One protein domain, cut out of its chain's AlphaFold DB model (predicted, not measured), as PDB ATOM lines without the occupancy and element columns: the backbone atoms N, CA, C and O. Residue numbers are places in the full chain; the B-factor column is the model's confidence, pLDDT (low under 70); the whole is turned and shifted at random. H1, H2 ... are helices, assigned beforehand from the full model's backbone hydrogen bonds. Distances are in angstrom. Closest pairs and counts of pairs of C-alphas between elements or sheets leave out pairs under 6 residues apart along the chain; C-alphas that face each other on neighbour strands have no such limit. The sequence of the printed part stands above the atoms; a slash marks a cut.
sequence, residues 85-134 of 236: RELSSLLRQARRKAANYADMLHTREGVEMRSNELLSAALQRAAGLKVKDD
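What this domain is: This is residues 85 to 134 of the 236 residues of the protein "SURF6 domain-containing protein" of Leptomonas seymouri (UniProt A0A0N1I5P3). Two long helices, H1 and H2, make an open V: they meet near the tight link that joins them and spread apart from there, and the tail after H2, residues 127 to 134, folds back toward H1 across the open side. The printed part has 50 residues, with two named helices, H1 then H2, no named strand, and the class all helix. It is only just loose, close to compact, with a radius of gyration of the C-alphas of 12.1 A, and flat, spanning 31 by 27 by 9 A.

How they stand to each other: Begin with H1, residues 85 to 104, and go on to H2, residues 108 to 126; the two form a helical hairpin. They touch with residues 101 to 104 of H1 and 110 to 114 of H2 alone, and their closest C-alphas are those of Met 104 and Gly 110, 4.6 A apart. They run opposite ways at a steep tilt of 37 degrees, only just past shallow. In both helices every O i to N i+4 pair is within hydrogen-bond range.

Where its parts are: Find C-alpha 85 at (-34.373, 58.103, 12.430); from there H1 runs 28.7 A to C-alpha 104. H2 starts at C-alpha 108, at (-6.300, 41.929, -1.569), and runs 26.9 A to C-alpha 126 at (-22.977, 33.262, 17.741).

The domain as a whole: Look at Arg 85 and Arg 108 for the two C-alphas farthest apart, 35.3 A. The printed part has no cut, its mean pLDDT is 90.0, and no printed residue is under 70.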
ATOM      1  N   ARG A  85     -35.617  57.340  12.548       86.94
ATOM      2  CA  ARG A  85     -34.373  58.103  12.430       86.94
ATOM      3  C   ARG A  85     -33.129  57.247  12.688       86.94
ATOM      4  O   ARG A  85     -32.276  57.198  11.810       86.94
ATOM      5  N   GLU A  86     -33.065  56.500  13.792       88.06
ATOM      6  CA  GLU A  86     -31.931  55.594  14.070       88.06
ATOM      7  C   GLU A  86     -31.823  54.510  12.994       88.06
ATOM      8  O   GLU A  86     -30.765  54.349  12.396       88.06
ATOM      9  N   LEU A  87     -32.930  53.836  12.656       88.38
ATOM     10  CA  LEU A  87     -32.920  52.815  11.604       88.38
ATOM     11  C   LEU A  87     -32.492  53.388  10.245       88.38
ATOM     12  O   LEU A  87     -31.820  52.714   9.475       88.38
ATOM     13  N   SER A  88     -32.855  54.633   9.932       89.56
ATOM     14  CA  SER A  88     -32.392  55.297   8.710       89.56
ATOM     15  C   SER A  88     -30.912  55.674   8.761       89.56
ATOM     16  O   SER A  88     -30.251  55.643   7.727       89.56
ATOM     17  N   SER A  89     -30.389  56.008   9.945       91.00
ATOM     18  CA  SER A  89     -28.966  56.276  10.153       91.00
ATOM     19  C   SER A  89     -28.147  55.004   9.965       91.00
ATOM     20  O   SER A  89     -27.240  54.985   9.140       91.00
ATOM     21  N   LEU A  90     -28.561  53.915  10.618       90.50
ATOM     22  CA  LEU A  90     -27.950  52.595  10.470       90.50
ATOM     23  C   LEU A  90     -28.005  52.112   9.018       90.50
ATOM     24  O   LEU A  90     -27.014  51.623   8.498       90.50
ATOM     25  N   LEU A  91     -29.127  52.316   8.317       93.38
ATOM     26  CA  LEU A  91     -29.218  51.970   6.896       93.38
ATOM     27  C   LEU A  91     -28.219  52.763   6.043       93.38
ATOM     28  O   LEU A  91     -27.644  52.211   5.110       93.38
ATOM     29  N   ARG A  92     -28.032  54.057   6.331       94.00
ATOM     30  CA  ARG A  92     -27.052  54.888   5.620       94.00
ATOM     31  C   ARG A  92     -25.629  54.425   5.898       94.00
ATOM     32  O   ARG A  92     -24.862  54.301   4.953       94.00
ATOM     33  N   GLN A  93     -25.306  54.131   7.153       92.69
ATOM     34  CA  GLN A  93     -23.999  53.604   7.541       92.69
ATOM     35  C   GLN A  93     -23.726  52.253   6.876       92.69
ATOM     36  O   GLN A  93     -22.701  52.105   6.226       92.69
ATOM     37  N   ALA A  94     -24.676  51.318   6.932       91.06
ATOM     38  CA  ALA A  94     -24.563  50.012   6.284       91.06
ATOM     39  C   ALA A  94     -24.371  50.123   4.763       91.06
ATOM     40  O   ALA A  94     -23.573  49.395   4.185       91.06
ATOM     41  N   ARG A  95     -25.071  51.055   4.101       92.94
ATOM     42  CA  ARG A  95     -24.899  51.305   2.660       92.94
ATOM     43  C   ARG A  95     -23.547  51.921   2.324       92.94
ATOM     44  O   ARG A  95     -22.947  51.500   1.348       92.94
ATOM     45  N   ARG A  96     -23.080  52.890   3.117       92.62
ATOM     46  CA  ARG A  96     -21.748  53.491   2.944       92.62
ATOM     47  C   ARG A  96     -20.658  52.443   3.128       92.62
ATOM     48  O   ARG A  96     -19.825  52.300   2.255       92.62
ATOM     49  N   LYS A  97     -20.738  51.645   4.196       89.81
ATOM     50  CA  LYS A  97     -19.843  50.502   4.408       89.81
ATOM     51  C   LYS A  97     -19.847  49.555   3.207       89.81
ATOM     52  O   LYS A  97     -18.793  49.252   2.672       89.81
ATOM     53  N   ALA A  98     -21.027  49.138   2.741       88.38
ATOM     54  CA  ALA A  98     -21.138  48.234   1.597       88.38
ATOM     55  C   ALA A  98     -20.555  48.819   0.298       88.38
ATOM     56  O   ALA A  98     -19.940  48.074  -0.455       88.38
ATOM     57  N   ALA A  99     -20.739  50.119   0.050       89.94
ATOM     58  CA  ALA A  99     -20.143  50.809  -1.094       89.94
ATOM     59  C   ALA A  99     -18.614  50.860  -0.977       89.94
ATOM     60  O   ALA A  99     -17.934  50.393  -1.880       89.94
ATOM     61  N   ASN A 100     -18.088  51.277   0.179       90.06
ATOM     62  CA  ASN A 100     -16.646  51.310   0.430       90.06
ATOM     63  C   ASN A 100     -15.992  49.935   0.198       90.06
ATOM     64  O   ASN A 100     -14.925  49.849  -0.398       90.06
ATOM     65  N   TYR A 101     -16.636  48.844   0.630       88.31
ATOM     66  CA  TYR A 101     -16.122  47.501   0.354       88.31
ATOM     67  C   TYR A 101     -16.237  47.114  -1.114       88.31
ATOM     68  O   TYR A 101     -15.343  46.444  -1.613       88.31
ATOM     69  N   ALA A 102     -17.314  47.500  -1.801       88.44
ATOM     70  CA  ALA A 102     -17.453  47.232  -3.227       88.44
ATOM     71  C   ALA A 102     -16.295  47.853  -4.022       88.44
ATOM     72  O   ALA A 102     -15.729  47.172  -4.871       88.44
ATOM     73  N   ASP A 103     -15.892  49.071  -3.661       89.38
ATOM     74  CA  ASP A 103     -14.775  49.771  -4.297       89.38
ATOM     75  C   ASP A 103     -13.425  49.092  -3.992       89.38
ATOM     76  O   ASP A 103     -12.559  48.984  -4.857       89.38
ATOM     77  N   MET A 104     -13.252  48.565  -2.774       89.62
ATOM     78  CA  MET A 104     -12.006  47.920  -2.343       89.62
ATOM     79  C   MET A 104     -11.889  46.437  -2.727       89.62
ATOM     80  O   MET A 104     -10.808  45.868  -2.586       89.62
ATOM     81  N   LEU A 105     -12.949  45.781  -3.210       88.75
ATOM     82  CA  LEU A 105     -12.964  44.328  -3.458       88.75
ATOM     83  C   LEU A 105     -11.958  43.853  -4.515       88.75
ATOM     84  O   LEU A 105     -11.622  42.672  -4.546       88.75
ATOM     85  N   HIS A 106     -11.481  44.756  -5.367       90.75
ATOM     86  CA  HIS A 106     -10.442  44.469  -6.357       90.75
ATOM     87  C   HIS A 106      -9.037  44.380  -5.740       90.75
ATOM     88  O   HIS A 106      -8.115  43.881  -6.376       90.75
ATOM     89  N   THR A 107      -8.875  44.849  -4.502       92.56
ATOM     90  CA  THR A 107      -7.617  44.800  -3.750       92.56
ATOM     91  C   THR A 107      -7.625  43.627  -2.773       92.56
ATOM     92  O   THR A 107      -8.660  43.293  -2.189       92.56
ATOM     93  N   ARG A 108      -6.457  43.014  -2.551       92.00
ATOM     94  CA  ARG A 108      -6.300  41.929  -1.569       92.00
ATOM     95  C   ARG A 108      -6.697  42.382  -0.160       92.00
ATOM     96  O   ARG A 108      -7.449  41.685   0.517       92.00
ATOM     97  N   GLU A 109      -6.273  43.581   0.226       91.06
ATOM     98  CA  GLU A 109      -6.616  44.194   1.513       91.06
ATOM     99  C   GLU A 109      -8.133  44.358   1.687       91.06
ATOM    100  O   GLU A 109      -8.681  44.050   2.744       91.06
ATOM    101  N   GLY A 110      -8.849  44.779   0.640       90.44
ATOM    102  CA  GLY A 110     -10.305  44.919   0.690       90.44
ATOM    103  C   GLY A 110     -11.042  43.595   0.890       90.44
ATOM    104  O   GLY A 110     -12.037  43.546   1.622       90.44
ATOM    105  N   VAL A 111     -10.549  42.509   0.287       91.12
ATOM    106  CA  VAL A 111     -11.103  41.161   0.486       91.12
ATOM    107  C   VAL A 111     -10.884  40.686   1.924       91.12
ATOM    108  O   VAL A 111     -11.827  40.189   2.545       91.12
ATOM    109  N   GLU A 112      -9.685  40.886   2.475       93.19
ATOM    110  CA  GLU A 112      -9.341  40.526   3.860       93.19
ATOM    111  C   GLU A 112     -10.144  41.353   4.882       93.19
ATOM    112  O   GLU A 112     -10.709  40.818   5.836       93.19
ATOM    113  N   MET A 113     -10.315  42.655   4.652       90.56
ATOM    114  CA  MET A 113     -11.151  43.510   5.500       90.56
ATOM    115  C   MET A 113     -12.619  43.071   5.505       90.56
ATOM    116  O   MET A 113     -13.266  43.033   6.559       90.56
ATOM    117  N   ARG A 114     -13.158  42.700   4.337       90.44
ATOM    118  CA  ARG A 114     -14.538  42.215   4.217       90.44
ATOM    119  C   ARG A 114     -14.720  40.857   4.895       90.44
ATOM    120  O   ARG A 114     -15.750  40.643   5.538       90.44
ATOM    121  N   SER A 115     -13.763  39.939   4.760       91.94
ATOM    122  CA  SER A 115     -13.837  38.630   5.419       91.94
ATOM    123  C   SER A 115     -13.789  38.779   6.944       91.94
ATOM    124  O   SER A 115     -14.630  38.202   7.635       91.94
ATOM    125  N   ASN A 116     -12.916  39.649   7.459       92.12
ATOM    126  CA  ASN A 116     -12.807  39.959   8.884       92.12
ATOM    127  C   ASN A 116     -14.100  40.556   9.461       92.12
ATOM    128  O   ASN A 116     -14.552  40.133  10.528       92.12
ATOM    129  N   GLU A 117     -14.754  41.491   8.762       89.69
ATOM    130  CA  GLU A 117     -16.031  42.052   9.231       89.69
ATOM    131  C   GLU A 117     -17.144  40.990   9.238       89.69
ATOM    132  O   GLU A 117     -17.923  40.906  10.193       89.69
ATOM    133  N   LEU A 118     -17.211  40.135   8.211       89.62
ATOM    134  CA  LEU A 118     -18.187  39.044   8.152       89.62
ATOM    135  C   LEU A 118     -17.982  38.028   9.281       89.62
ATOM    136  O   LEU A 118     -18.970  37.588   9.877       89.62
ATOM    137  N   LEU A 119     -16.727  37.699   9.600       93.06
ATOM    138  CA  LEU A 119     -16.365  36.832  10.721       93.06
ATOM    139  C   LEU A 119     -16.720  37.479  12.062       93.06
ATOM    140  O   LEU A 119     -17.404  36.856  12.872       93.06
ATOM    141  N   SER A 120     -16.367  38.748  12.273       92.56
ATOM    142  CA  SER A 120     -16.742  39.503  13.479       92.56
ATOM    143  C   SER A 120     -18.262  39.546  13.672       92.56
ATOM    144  O   SER A 120     -18.783  39.242  14.749       92.56
ATOM    145  N   ALA A 121     -19.014  39.812  12.603       90.00
ATOM    146  CA  ALA A 121     -20.471  39.785  12.630       90.00
ATOM    147  C   ALA A 121     -21.033  38.375  12.895       90.00
ATOM    148  O   ALA A 121     -22.081  38.240  13.531       90.00
ATOM    149  N   ALA A 122     -20.381  37.316  12.411       91.00
ATOM    150  CA  ALA A 122     -20.769  35.938  12.703       91.00
ATOM    151  C   ALA A 122     -20.528  35.587  14.176       91.00
ATOM    152  O   ALA A 122     -21.440  35.064  14.816       91.00
ATOM    153  N   LEU A 123     -19.372  35.960  14.733       94.31
ATOM    154  CA  LEU A 123     -19.036  35.771  16.147       94.31
ATOM    155  C   LEU A 123     -20.017  36.505  17.064       94.31
ATOM    156  O   LEU A 123     -20.538  35.917  18.008       94.31
ATOM    157  N   GLN A 124     -20.368  37.752  16.744       91.81
ATOM    158  CA  GLN A 124     -21.385  38.491  17.497       91.81
ATOM    159  C   GLN A 124     -22.749  37.789  17.464       91.81
ATOM    160  O   GLN A 124     -23.424  37.702  18.488       91.81
ATOM    161  N   ARG A 125     -23.164  37.250  16.307       90.94
ATOM    162  CA  ARG A 125     -24.414  36.476  16.212       90.94
ATOM    163  C   ARG A 125     -24.344  35.171  16.999       90.94
ATOM    164  O   ARG A 125     -25.339  34.820  17.627       90.94
ATOM    165  N   ALA A 126     -23.206  34.480  16.969       91.62
ATOM    166  CA  ALA A 126     -22.977  33.262  17.741       91.62
ATOM    167  C   ALA A 126     -23.038  33.541  19.252       91.62
ATOM    168  O   ALA A 126     -23.677  32.796  19.985       91.62
ATOM    169  N   ALA A 127     -22.513  34.689  19.690       93.81
ATOM    170  CA  ALA A 127     -22.651  35.202  21.053       93.81
ATOM    171  C   ALA A 127     -24.081  35.678  21.405       93.81
ATOM    172  O   ALA A 127     -24.319  36.216  22.484       93.81
ATOM    173  N   GLY A 128     -25.052  35.533  20.496       89.88
ATOM    174  CA  GLY A 128     -26.444  35.939  20.702       89.88
ATOM    175  C   GLY A 128     -26.710  37.441  20.536       89.88
ATOM    176  O   GLY A 128     -27.843  37.894  20.739       89.88
ATOM    177  N   LEU A 129     -25.714  38.235  20.129       86.44
ATOM    178  CA  LEU A 129     -25.883  39.664  19.879       86.44
ATOM    179  C   LEU A 129     -26.623  39.903  18.555       86.44
ATOM    180  O   LEU A 129     -26.351  39.312  17.507       86.44
ATOM    181  N   LYS A 130     -27.590  40.828  18.582       83.56
ATOM    182  CA  LYS A 130     -28.339  41.236  17.386       83.56
ATOM    183  C   LYS A 130     -27.518  42.222  16.562       83.56
ATOM    184  O   LYS A 130     -27.626  43.429  16.766       83.56
ATOM    185  N   VAL A 131     -26.778  41.702  15.591       81.81
ATOM    186  CA  VAL A 131     -26.057  42.503  14.592       81.81
ATOM    187  C   VAL A 131     -27.052  43.312  13.749       81.81
ATOM    188  O   VAL A 131     -27.967  42.749  13.135       81.81
ATOM    189  N   LYS A 132     -26.910  44.645  13.753       82.38
ATOM    190  CA  LYS A 132     -27.816  45.606  13.092       82.38
ATOM    191  C   LYS A 132     -27.220  46.202  11.808       82.38
ATOM    192  O   LYS A 132     -27.653  47.273  11.401       82.38
ATOM    193  N   ASP A 133     -26.286  45.512  11.165       81.50
ATOM    194  CA  ASP A 133     -25.527  46.063  10.029       81.50
ATOM    195  C   ASP A 133     -26.031  45.598   8.654       81.50
ATOM    196  O   ASP A 133     -25.620  46.110   7.618       81.50
ATOM    197  N   ASP A 134     -26.988  44.667   8.611       86.50
ATOM    198  CA  ASP A 134     -27.565  44.186   7.353       86.50
ATOM    199  C   ASP A 134     -28.555  45.208   6.757       86.50
ATOM    200  O   ASP A 134     -29.700  45.356   7.212       86.50
TER     201      ASP A 134